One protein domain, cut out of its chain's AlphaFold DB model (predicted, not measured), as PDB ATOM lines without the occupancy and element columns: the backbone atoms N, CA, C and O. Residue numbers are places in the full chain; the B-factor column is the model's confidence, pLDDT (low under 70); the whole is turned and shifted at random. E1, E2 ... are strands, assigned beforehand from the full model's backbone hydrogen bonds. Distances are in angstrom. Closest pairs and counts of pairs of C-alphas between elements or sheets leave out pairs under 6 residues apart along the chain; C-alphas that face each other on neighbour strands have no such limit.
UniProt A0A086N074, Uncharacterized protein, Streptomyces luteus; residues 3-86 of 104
ATOM      1  N   PHE A   3      25.586 -33.799 -49.585       53.84
ATOM      2  CA  PHE A   3      25.710 -33.616 -48.136       53.84
ATOM      3  C   PHE A   3      24.382 -33.153 -47.546       53.84
ATOM      4  O   PHE A   3      24.051 -31.994 -47.750       53.84
ATOM      5  N   PRO A   4      23.612 -33.986 -46.831       46.94
ATOM      6  CA  PRO A   4      22.497 -33.509 -46.015       46.94
ATOM      7  C   PRO A   4      23.020 -32.780 -44.769       46.94
ATOM      8  O   PRO A   4      23.951 -33.262 -44.122       46.94
ATOM      9  N   ALA A   5      22.426 -31.641 -44.406       53.59
ATOM     10  CA  ALA A   5      22.769 -30.980 -43.150       53.59
ATOM     11  C   ALA A   5      22.054 -31.685 -41.987       53.59
ATOM     12  O   ALA A   5      20.855 -31.974 -42.050       53.59
ATOM     13  N   GLY A   6      22.792 -31.987 -40.920       42.53
ATOM     14  CA  GLY A   6      22.226 -32.578 -39.710       42.53
ATOM     15  C   GLY A   6      21.500 -31.536 -38.859       42.53
ATOM     16  O   GLY A   6      22.024 -30.447 -38.635       42.53
ATOM     17  N   GLY A   7      20.313 -31.887 -38.362       48.25
ATOM     18  CA  GLY A   7      19.555 -31.113 -37.379       48.25
ATOM     19  C   GLY A   7      19.155 -31.957 -36.159       48.25
ATOM     20  O   GLY A   7      19.342 -33.175 -36.165       48.25
ATOM     21  N   PRO A   8      18.584 -31.333 -35.111       46.47
ATOM     22  CA  PRO A   8      18.159 -32.022 -33.884       46.47
ATOM     23  C   PRO A   8      17.119 -33.134 -34.122       46.47
ATOM     24  O   PRO A   8      17.003 -34.034 -33.295       46.47
ATOM     25  N   ASP A   9      16.428 -33.108 -35.265       55.16
ATOM     26  CA  ASP A   9      15.414 -34.090 -35.673       55.16
ATOM     27  C   ASP A   9      15.916 -35.107 -36.723       55.16
ATOM     28  O   ASP A   9      15.133 -35.882 -37.272       55.16
ATOM     29  N   GLY A  10      17.222 -35.128 -37.015       39.38
ATOM     30  CA  GLY A  10      17.846 -36.051 -37.968       39.38
ATOM     31  C   GLY A  10      18.425 -35.372 -39.212       39.38
ATOM     32  O   GLY A  10      18.662 -34.165 -39.237       39.38
ATOM     33  N   LEU A  11      18.710 -36.171 -40.247       43.28
ATOM     34  CA  LEU A  11      19.230 -35.667 -41.522       43.28
ATOM     35  C   LEU A  11      18.158 -34.833 -42.228       43.28
ATOM     36  O   LEU A  11      17.085 -35.350 -42.544       43.28
ATOM     37  N   THR A  12      18.460 -33.568 -42.513       54.16
ATOM     38  CA  THR A  12      17.570 -32.669 -43.252       54.16
ATOM     39  C   THR A  12      18.165 -32.330 -44.622       54.16
ATOM     40  O   THR A  12      19.382 -32.339 -44.820       54.16
ATOM     41  N   GLY A  13      17.295 -32.038 -45.592       43.56
ATOM     42  CA  GLY A  13      17.708 -31.486 -46.887       43.56
ATOM     43  C   GLY A  13      17.972 -29.976 -46.849       43.56
ATOM     44  O   GLY A  13      18.495 -29.424 -47.813       43.56
ATOM     45  N   GLU A  14      17.609 -29.298 -45.759       49.25
ATOM     46  CA  GLU A  14      17.805 -27.860 -45.605       49.25
ATOM     47  C   GLU A  14      19.287 -27.579 -45.344       49.25
ATOM     48  O   GLU A  14      19.871 -28.138 -44.424       49.25
ATOM     49  N   GLY A  15      19.926 -26.774 -46.195       55.41
ATOM     50  CA  GLY A  15      21.381 -26.584 -46.167       55.41
ATOM     51  C   GLY A  15      22.176 -27.725 -46.809       55.41
ATOM     52  O   GLY A  15      23.406 -27.710 -46.753       55.41
ATOM     53  N   ALA A  16      21.504 -28.694 -47.444       56.00
ATOM     54  CA  ALA A  16      22.191 -29.769 -48.133       56.00
ATOM     55  C   ALA A  16      22.930 -29.258 -49.379       56.00
ATOM     56  O   ALA A  16      22.347 -28.560 -50.212       56.00
ATOM     57  N   ARG A  17      24.209 -29.615 -49.533       63.28
ATOM     58  CA  ARG A  17      25.048 -29.163 -50.656       63.28
ATOM     59  C   ARG A  17      25.555 -30.345 -51.465       63.28
ATOM     60  O   ARG A  17      25.941 -31.368 -50.908       63.28
ATOM     61  N   VAL A  18      25.552 -30.211 -52.788       61.41
ATOM     62  CA  VAL A  18      26.179 -31.181 -53.689       61.41
ATOM     63  C   VAL A  18      27.528 -30.627 -54.119       61.41
ATOM     64  O   VAL A  18      27.600 -29.515 -54.635       61.41
ATOM     65  N   SER A  19      28.581 -31.412 -53.925       65.19
ATOM     66  CA  SER A  19      29.909 -31.124 -54.466       65.19
ATOM     67  C   SER A  19      30.287 -32.234 -55.434       65.19
ATOM     68  O   SER A  19      30.242 -33.418 -55.086       65.19
ATOM     69  N   GLU A  20      30.613 -31.862 -56.666       66.12
ATOM     70  CA  GLU A  20      31.010 -32.791 -57.723       66.12
ATOM     71  C   GLU A  20      32.481 -32.583 -58.085       66.12
ATOM     72  O   GLU A  20      33.116 -31.622 -57.641       66.12
ATOM     73  N   GLY A  21      33.037 -33.498 -58.881       61.06
ATOM     74  CA  GLY A  21      34.372 -33.313 -59.436       61.06
ATOM     75  C   GLY A  21      34.439 -31.980 -60.186       61.06
ATOM     76  O   GLY A  21      33.643 -31.725 -61.085       61.06
ATOM     77  N   GLY A  22      35.368 -31.115 -59.785       68.12
ATOM     78  CA  GLY A  22      35.542 -29.762 -60.317       68.12
ATOM     79  C   GLY A  22      35.030 -28.652 -59.396       68.12
ATOM     80  O   GLY A  22      35.436 -27.509 -59.576       68.12
ATOM     81  N   THR A  23      34.220 -28.961 -58.373       75.69
ATOM     82  CA  THR A  23      33.875 -27.991 -57.312       75.69
ATOM     83  C   THR A  23      35.113 -27.589 -56.511       75.69
ATOM     84  O   THR A  23      35.235 -26.442 -56.092       75.69
ATOM     85  N   PHE A  24      36.044 -28.527 -56.334       76.44
ATOM     86  CA  PHE A  24      37.320 -28.286 -55.674       76.44
ATOM     87  C   PHE A  24      38.472 -28.254 -56.686       76.44
ATOM     88  O   PHE A  24      38.438 -29.021 -57.659       76.44
ATOM     89  N   PRO A  25      39.515 -27.435 -56.468       77.06
ATOM     90  CA  PRO A  25      40.655 -27.344 -57.378       77.06
ATOM     91  C   PRO A  25      41.258 -28.720 -57.693       77.06
ATOM     92  O   PRO A  25      41.595 -29.479 -56.781       77.06
ATOM     93  N   GLY A  26      41.351 -29.061 -58.981       75.19
ATOM     94  CA  GLY A  26      41.920 -30.329 -59.459       75.19
ATOM     95  C   GLY A  26      41.084 -31.586 -59.179       75.19
ATOM     96  O   GLY A  26      41.507 -32.676 -59.538       75.19
ATOM     97  N   SER A  27      39.900 -31.480 -58.563       74.06
ATOM     98  CA  SER A  27      39.069 -32.655 -58.231       74.06
ATOM     99  C   SER A  27      38.340 -33.268 -59.432       74.06
ATOM    100  O   SER A  27      37.989 -34.442 -59.397       74.06
ATOM    101  N   GLY A  28      38.106 -32.498 -60.501       70.69
ATOM    102  CA  GLY A  28      37.337 -32.947 -61.674       70.69
ATOM    103  C   GLY A  28      38.048 -33.983 -62.541       70.69
ATOM    104  O   GLY A  28      37.397 -34.740 -63.252       70.69
ATOM    105  N   GLU A  29      39.372 -34.048 -62.449       71.88
ATOM    106  CA  GLU A  29      40.208 -34.983 -63.206       71.88
ATOM    107  C   GLU A  29      40.487 -36.273 -62.418       71.88
ATOM    108  O   GLU A  29      41.168 -37.172 -62.912       71.88
ATOM    109  N   ARG A  30      39.962 -36.386 -61.186       73.00
ATOM    110  CA  ARG A  30      40.291 -37.472 -60.257       73.00
ATOM    111  C   ARG A  30      39.142 -38.445 -60.077       73.00
ATOM    112  O   ARG A  30      38.074 -38.107 -59.576       73.00
ATOM    113  N   THR A  31      39.406 -39.692 -60.444       74.88
ATOM    114  CA  THR A  31      38.415 -40.775 -60.436       74.88
ATOM    115  C   THR A  31      38.058 -41.263 -59.029       74.88
ATOM    116  O   THR A  31      36.958 -41.774 -58.840       74.88
ATOM    117  N   GLY A  32      38.938 -41.077 -58.039       79.31
ATOM    118  CA  GLY A  32      38.695 -41.472 -56.646       79.31
ATOM    119  C   GLY A  32      38.170 -40.351 -55.739       79.31
ATOM    120  O   GLY A  32      38.093 -40.537 -54.523       79.31
ATOM    121  N   PHE A  33      37.850 -39.170 -56.279       84.44
ATOM    122  CA  PHE A  33      37.375 -38.052 -55.463       84.44
ATOM    123  C   PHE A  33      36.085 -38.427 -54.718       84.44
ATOM    124  O   PHE A  33      35.121 -38.897 -55.320       84.44
ATOM    125  N   GLY A  34      36.056 -38.215 -53.399       83.81
ATOM    126  CA  GLY A  34      34.926 -38.630 -52.563       83.81
ATOM    127  C   GLY A  34      35.019 -40.065 -52.044       83.81
ATOM    128  O   GLY A  34      34.046 -40.566 -51.491       83.81
ATOM    129  N   SER A  35      36.176 -40.721 -52.188       86.25
ATOM    130  CA  SER A  35      36.438 -42.062 -51.643       86.25
ATOM    131  C   SER A  35      36.258 -42.165 -50.121       86.25
ATOM    132  O   SER A  35      35.853 -43.212 -49.618       86.25
ATOM    133  N   ALA A  36      36.516 -41.079 -49.390       85.31
ATOM    134  CA  ALA A  36      36.165 -40.926 -47.984       85.31
ATOM    135  C   ALA A  36      35.803 -39.469 -47.695       85.31
ATOM    136  O   ALA A  36      36.312 -38.554 -48.347       85.31
ATOM    137  N   VAL A  37      34.916 -39.260 -46.721       86.38
ATOM    138  CA  VAL A  37      34.460 -37.927 -46.329       86.38
ATOM    139  C   VAL A  37      34.240 -37.835 -44.824       86.38
ATOM    140  O   VAL A  37      33.685 -38.756 -44.226       86.38
ATOM    141  N   ALA A  38      34.640 -36.711 -44.234       85.50
ATOM    142  CA  ALA A  38      34.401 -36.386 -42.834       85.50
ATOM    143  C   ALA A  38      33.917 -34.940 -42.666       85.50
ATOM    144  O   ALA A  38      34.274 -34.055 -43.443       85.50
ATOM    145  N   LEU A  39      33.116 -34.722 -41.623       84.50
ATOM    146  CA  LEU A  39      32.748 -33.405 -41.108       84.50
ATOM    147  C   LEU A  39      33.215 -33.331 -39.660       84.50
ATOM    148  O   LEU A  39      32.771 -34.132 -38.835       84.50
ATOM    149  N   THR A  40      34.121 -32.410 -39.361       83.31
ATOM    150  CA  THR A  40      34.658 -32.233 -38.010       83.31
ATOM    151  C   THR A  40      35.174 -30.816 -37.836       83.31
ATOM    152  O   THR A  40      35.676 -30.235 -38.786       83.31
ATOM    153  N   ASP A  41      35.030 -30.282 -36.631       83.62
ATOM    154  CA  ASP A  41      35.642 -29.014 -36.232       83.62
ATOM    155  C   ASP A  41      37.137 -29.262 -35.974       83.62
ATOM    156  O   ASP A  41      37.498 -30.038 -35.082       83.62
ATOM    157  N   LEU A  42      37.988 -28.707 -36.833       82.56
ATOM    158  CA  LEU A  42      39.443 -28.861 -36.835       82.56
ATOM    159  C   LEU A  42      40.160 -27.619 -36.298       82.56
ATOM    160  O   LEU A  42      41.304 -27.748 -35.857       82.56
ATOM    161  N   ASP A  43      39.520 -26.448 -36.326       82.56
ATOM    162  CA  ASP A  43      40.114 -25.178 -35.889       82.56
ATOM    163  C   ASP A  43      39.572 -24.653 -34.542       82.56
ATOM    164  O   ASP A  43      40.161 -23.750 -33.938       82.56
ATOM    165  N   GLY A  44      38.527 -25.285 -34.005       85.62
ATOM    166  CA  GLY A  44      37.941 -25.012 -32.697       85.62
ATOM    167  C   GLY A  44      36.890 -23.901 -32.693       85.62
ATOM    168  O   GLY A  44      36.512 -23.433 -31.610       85.62
ATOM    169  N   ASP A  45      36.411 -23.448 -33.853       84.56
ATOM    170  CA  ASP A  45      35.431 -22.365 -33.954       84.56
ATOM    171  C   ASP A  45      33.966 -22.816 -33.737       84.56
ATOM    172  O   ASP A  45      33.044 -21.986 -33.680       84.56
ATOM    173  N   ARG A  46      33.754 -24.120 -33.502       86.38
ATOM    174  CA  ARG A  46      32.456 -24.804 -33.369       86.38
ATOM    175  C   ARG A  46      31.657 -24.877 -34.667       86.38
ATOM    176  O   ARG A  46      30.426 -25.009 -34.622       86.38
ATOM    177  N   ARG A  47      32.325 -24.818 -35.810       82.94
ATOM    178  CA  ARG A  47      31.784 -25.102 -37.137       82.94
ATOM    179  C   ARG A  47      32.561 -26.280 -37.699       82.94
ATOM    180  O   ARG A  47      33.726 -26.472 -37.412       82.94
ATOM    181  N   ALA A  48      31.866 -27.151 -38.418       82.44
ATOM    182  CA  ALA A  48      32.516 -28.324 -38.980       82.44
ATOM    183  C   ALA A  48      33.147 -27.978 -40.330       82.44
ATOM    184  O   ALA A  48      32.445 -27.514 -41.236       82.44
ATOM    185  N   GLU A  49      34.423 -28.308 -40.485       83.81
ATOM    186  CA  GLU A  49      35.106 -28.352 -41.770       83.81
ATOM    187  C   GLU A  49      34.690 -29.611 -42.524       83.81
ATOM    188  O   GLU A  49      34.473 -30.677 -41.938       83.81
ATOM    189  N   LEU A  50      34.636 -29.507 -43.851       87.50
ATOM    190  CA  LEU A  50      34.465 -30.660 -44.725       87.50
ATOM    191  C   LEU A  50      35.829 -31.141 -45.220       87.50
ATOM    192  O   LEU A  50      36.553 -30.396 -45.881       87.50
ATOM    193  N   VAL A  51      36.127 -32.414 -44.969       87.94
ATOM    194  CA  VAL A  51      37.284 -33.114 -45.528       87.94
ATOM    195  C   VAL A  51      36.802 -34.115 -46.563       87.94
ATOM    196  O   VAL A  51      36.063 -35.037 -46.226       87.94
ATOM    197  N   VAL A  52      37.248 -33.975 -47.809       88.19
ATOM    198  CA  VAL A  52      37.009 -34.966 -48.867       88.19
ATOM    199  C   VAL A  52      38.333 -35.581 -49.274       88.19
ATOM    200  O   VAL A  52      39.271 -34.852 -49.568       88.19
ATOM    201  N   ALA A  53      38.416 -36.905 -49.305       88.69
ATOM    202  CA  ALA A  53      39.618 -37.618 -49.704       88.69
ATOM    203  C   ALA A  53      39.463 -38.268 -51.079       88.69
ATOM    204  O   ALA A  53      38.389 -38.734 -51.481       88.69
ATOM    205  N   GLU A  54      40.586 -38.362 -51.765       88.00
ATOM    206  CA  GLU A  54      40.808 -39.265 -52.872       88.00
ATOM    207  C   GLU A  54      41.905 -40.250 -52.479       88.00
ATOM    208  O   GLU A  54      43.031 -39.863 -52.154       88.00
ATOM    209  N   LEU A  55      41.543 -41.532 -52.475       79.62
ATOM    210  CA  LEU A  55      42.504 -42.617 -52.482       79.62
ATOM    211  C   LEU A  55      43.248 -42.552 -53.813       79.62
ATOM    212  O   LEU A  55      42.638 -42.704 -54.870       79.62
ATOM    213  N   GLY A  56      44.554 -42.325 -53.719       73.44
ATOM    214  CA  GLY A  56      45.452 -42.398 -54.855       73.44
ATOM    215  C   GLY A  56      45.465 -43.795 -55.477       73.44
ATOM    216  O   GLY A  56      44.930 -44.761 -54.927       73.44
ATOM    217  N   GLY A  57      46.105 -43.899 -56.632       71.00
ATOM    218  CA  GLY A  57      46.319 -45.158 -57.338       71.00
ATOM    219  C   GLY A  57      47.807 -45.445 -57.486       71.00
ATOM    220  O   GLY A  57      48.643 -44.660 -57.051       71.00
ATOM    221  N   ASP A  58      48.146 -46.530 -58.180       72.44
ATOM    222  CA  ASP A  58      49.543 -46.947 -58.385       72.44
ATOM    223  C   ASP A  58      50.433 -45.864 -59.028       72.44
ATOM    224  O   ASP A  58      51.653 -45.903 -58.894       72.44
ATOM    225  N   ALA A  59      49.832 -44.904 -59.740       69.06
ATOM    226  CA  ALA A  59      50.524 -43.837 -60.462       69.06
ATOM    227  C   ALA A  59      50.259 -42.419 -59.918       69.06
ATOM    228  O   ALA A  59      50.783 -41.455 -60.472       69.06
ATOM    229  N   THR A  60      49.430 -42.263 -58.883       70.31
ATOM    230  CA  THR A  60      49.030 -40.946 -58.362       70.31
ATOM    231  C   THR A  60      48.853 -40.991 -56.857       70.31
ATOM    232  O   THR A  60      48.039 -41.772 -56.371       70.31
ATOM    233  N   ASP A  61      49.528 -40.096 -56.137       81.69
ATOM    234  CA  ASP A  61      49.368 -39.967 -54.688       81.69
ATOM    235  C   ASP A  61      47.933 -39.624 -54.298       81.69
ATOM    236  O   ASP A  61      47.225 -38.904 -55.009       81.69
ATOM    237  N   GLY A  62      47.523 -40.084 -53.118       84.50
ATOM    238  CA  GLY A  62      46.264 -39.650 -52.528       84.50
ATOM    239  C   GLY A  62      46.241 -38.141 -52.305       84.50
ATOM    240  O   GLY A  62      47.269 -37.457 -52.243       84.50
ATOM    241  N   SER A  63      45.046 -37.575 -52.211       88.69
ATOM    242  CA  SER A  63      44.906 -36.180 -51.789       88.69
ATOM    243  C   SER A  63      43.666 -35.977 -50.944       88.69
ATOM    244  O   SER A  63      42.716 -36.751 -51.019       88.69
ATOM    245  N   ALA A  64      43.669 -34.908 -50.162       89.00
ATOM    246  CA  ALA A  64      42.511 -34.454 -49.419       89.00
ATOM    247  C   ALA A  64      42.232 -32.982 -49.716       89.00
ATOM    248  O   ALA A  64      43.146 -32.199 -49.964       89.00
ATOM    249  N   TRP A  65      40.961 -32.608 -49.673       89.44
ATOM    250  CA  TRP A  65      40.500 -31.231 -49.750       89.44
ATOM    251  C   TRP A  65      39.847 -30.878 -48.426       89.44
ATOM    252  O   TRP A  65      38.951 -31.591 -47.975       89.44
ATOM    253  N   LEU A  66      40.302 -29.783 -47.829       87.88
ATOM    254  CA  LEU A  66      39.760 -29.210 -46.609       87.88
ATOM    255  C   LEU A  66      38.973 -27.953 -46.967       87.88
ATOM    256  O   LEU A  66      39.523 -27.030 -47.563       87.88
ATOM    257  N   SER A  67      37.700 -27.928 -46.597       87.62
ATOM    258  CA  SER A  67      36.788 -26.812 -46.841       87.62
ATOM    259  C   SER A  67      36.398 -26.182 -45.502       87.62
ATOM    260  O   SER A  67      35.886 -26.914 -44.649       87.62
ATOM    261  N   PRO A  68      36.604 -24.869 -45.305       83.06
ATOM    262  CA  PRO A  68      36.347 -24.211 -44.026       83.06
ATOM    263  C   PRO A  68      34.862 -24.231 -43.646       83.06
ATOM    264  O   PRO A  68      33.996 -24.010 -44.503       83.06
ATOM    265  N   GLY A  69      34.564 -24.463 -42.365       82.94
ATOM    266  CA  GLY A  69      33.235 -24.282 -41.796       82.94
ATOM    267  C   GLY A  69      32.848 -22.801 -41.729       82.94
ATOM    268  O   GLY A  69      33.657 -21.933 -41.421       82.94
ATOM    269  N   THR A  70      31.589 -22.469 -42.033       83.50
ATOM    270  CA  THR A  70      31.089 -21.081 -41.962       83.50
ATOM    271  C   THR A  70      29.711 -20.991 -41.302       83.50
ATOM    272  O   THR A  70      29.126 -21.999 -40.894       83.50
ATOM    273  N   GLY A  71      29.184 -19.765 -41.181       79.12
ATOM    274  CA  GLY A  71      27.794 -19.475 -40.798       79.12
ATOM    275  C   GLY A  71      26.766 -20.350 -41.512       79.12
ATOM    276  O   GLY A  71      25.813 -20.808 -40.886       79.12
ATOM    277  N   ASP A  72      27.029 -20.621 -42.788       80.62
ATOM    278  CA  ASP A  72      26.120 -21.288 -43.714       80.62
ATOM    279  C   ASP A  72      26.539 -22.742 -44.018       80.62
ATOM    280  O   ASP A  72      26.040 -23.348 -44.973       80.62
ATOM    281  N   GLY A  73      27.477 -23.295 -43.234       76.19
ATOM    282  CA  GLY A  73      28.090 -24.612 -43.438       76.19
ATOM    283  C   GLY A  73      29.435 -24.553 -44.182       76.19
ATOM    284  O   GLY A  73      29.996 -23.468 -44.344       76.19
ATOM    285  N   PRO A  74      29.981 -25.699 -44.625       80.31
ATOM    286  CA  PRO A  74      31.269 -25.740 -45.317       80.31
ATOM    287  C   PRO A  74      31.279 -24.915 -46.616       80.31
ATOM    288  O   PRO A  74      30.340 -24.989 -47.422       80.31
ATOM    289  N   SER A  75      32.342 -24.137 -46.832       81.69
ATOM    290  CA  SER A  75      32.513 -23.272 -48.006       81.69
ATOM    291  C   SER A  75      33.484 -23.854 -49.030       81.69
ATOM    292  O   SER A  75      34.537 -24.368 -48.676       81.69
ATOM    293  N   ALA A  76      33.158 -23.721 -50.318       78.19
ATOM    294  CA  ALA A  76      34.101 -24.015 -51.401       78.19
ATOM    295  C   ALA A  76      35.162 -22.907 -51.572       78.19
ATOM    296  O   ALA A  76      36.146 -23.089 -52.289       78.19
ATOM    297  N   GLU A  77      34.974 -21.757 -50.923       80.25
ATOM    298  CA  GLU A  77      35.975 -20.697 -50.846       80.25
ATOM    299  C   GLU A  77      36.994 -21.018 -49.749       80.25
ATOM    300  O   GLU A  77      36.630 -21.488 -48.674       80.25
ATOM    301  N   GLY A  78      38.277 -20.752 -50.011       81.69
ATOM    302  CA  GLY A  78      39.351 -21.022 -49.049       81.69
ATOM    303  C   GLY A  78      39.737 -22.497 -48.926       81.69
ATOM    304  O   GLY A  78      40.396 -22.873 -47.961       81.69
ATOM    305  N   VAL A  79      39.341 -23.336 -49.889       85.06
ATOM    306  CA  VAL A  79      39.688 -24.759 -49.883       85.06
ATOM    307  C   VAL A  79      41.197 -24.950 -49.989       85.06
ATOM    308  O   VAL A  79      41.839 -24.429 -50.904       85.06
ATOM    309  N   VAL A  80      41.736 -25.784 -49.105       86.38
ATOM    310  CA  VAL A  80      43.131 -26.227 -49.138       86.38
ATOM    311  C   VAL A  80      43.192 -27.652 -49.680       86.38
ATOM    312  O   VAL A  80      42.448 -28.523 -49.229       86.38
ATOM    313  N   ARG A  81      44.085 -27.904 -50.644       87.06
ATOM    314  CA  ARG A  81      44.410 -29.257 -51.115       87.06
ATOM    315  C   ARG A  81      45.687 -29.733 -50.427       87.06
ATOM    316  O   ARG A  81      46.696 -29.042 -50.478       87.06
ATOM    317  N   LEU A  82      45.623 -30.921 -49.838       86.38
ATOM    318  CA  LEU A  82      46.747 -31.657 -49.274       86.38
ATOM    319  C   LEU A  82      47.068 -32.830 -50.207       86.38
ATOM    320  O   LEU A  82      46.202 -33.668 -50.458       86.38
ATOM    321  N   SER A  83      48.282 -32.898 -50.737       83.06
ATOM    322  CA  SER A  83      48.791 -33.991 -51.580       83.06
ATOM    323  C   SER A  83      50.228 -34.334 -51.192       83.06
ATOM    324  O   SER A  83      50.807 -33.646 -50.355       83.06
ATOM    325  N   GLY A  84      50.821 -35.368 -51.800       71.00
ATOM    326  CA  GLY A  84      52.252 -35.661 -51.629       71.00
ATOM    327  C   GLY A  84      53.126 -34.418 -51.835       71.00
ATOM    328  O   GLY A  84      53.973 -34.129 -51.007       71.00
ATOM    329  N   GLU A  85      52.802 -33.598 -52.838       70.75
ATOM    330  CA  GLU A  85      53.463 -32.315 -53.136       70.75
ATOM    331  C   GLU A  85      53.344 -31.269 -52.015       70.75
ATOM    332  O   GLU A  85      54.190 -30.394 -51.892       70.75
ATOM    333  N   THR A  86      52.292 -31.324 -51.192       65.25
ATOM    334  CA  THR A  86      52.145 -30.433 -50.028       65.25
ATOM    335  C   THR A  86      53.177 -30.739 -48.945       65.25
ATOM    336  O   THR A  86      53.496 -29.866 -48.141       65.25
TER     337      THR A  86
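AT A GLANCE: This is residues 3 to 86 of the 104 residues of an uncharacterized protein of Streptomyces luteus (UniProt A0A086N074). A single four-stranded antiparallel sheet, E3 to E6, forms the body, and a small separate hairpin of E1 and E2 is set off from it at one end, joined to it by the long link of residues 19 to 32. The tight turn of that hairpin, at Asp 9, and the E4 to E5 loop, at Ala 59, are the far ends of the elongated whole. The printed part has 84 residues, with no named helix and six named strands, E1 to E6 in chain order; the larger sheet has the order E3, E4, E5, E6. The class is all strand, though under half of the residues, 37 of 84, are in named elements. The whole is compact, with a radius of gyration of the C-alphas of 13.4 A, and spans 44 by 24 by 18 A.

HOW THE PARTS SIT: E1, residues 3 to 7, and E2, residues 10 to 18, are antiparallel neighbours at 146 degrees and form a hairpin; N 3 and O 17 are within hydrogen-bond range at 2.8 A, and N 7 and O 10 at 2.9 A. E2 bends by 76 degrees at residue 15. E3, residues 33 to 40, bends by 67 degrees at residue 36, and is apart from both E1 and E2. E3 to E6 form a meander, each strand the antiparallel neighbour of the one before, in which E4 is residues 49 to 54, E5 residues 63 to 67 and E6 residues 80 to 83. The hairpin of E3 and E4 has an angle of 157 degrees, with N 38 and O 51 within hydrogen-bond range at 3.0 A. The hairpin of E4 and E5 stands at 161 degrees, with N 52 and O 65 within hydrogen-bond range at 2.9 A. The hairpin of E5 and E6 stands at 168 degrees, with N 64 and O 82 within hydrogen-bond range at 2.8 A. The edge strands E3 and E6 are apart. Across the sheet the strands' lines turn by 54 degrees.

IN THESE COORDINATES: E1 begins at C-alpha 3 (25.710, -33.616, -48.136) and is 12.6 A long. E2 is 18.4 A long, E3 18.6 A, E4 16.6 A and E5 13.3 A. E3 begins at C-alpha 33 (37.375, -38.052, -55.463). E6, 9.9 A long, ends at C-alpha 83 (48.791, -33.991, -51.580).

THE WHOLE: The two C-alphas farthest apart, those of Asp 9 and Ala 59, are 44.1 A from each other. The printed part has no cut. The links from E2 to E3 and from E5 to E6 are long, with 14 and 12 residues. The mean pLDDT of the printed part is 74.6, and residues 3 to 22, residue 59 and residue 86 are under 70.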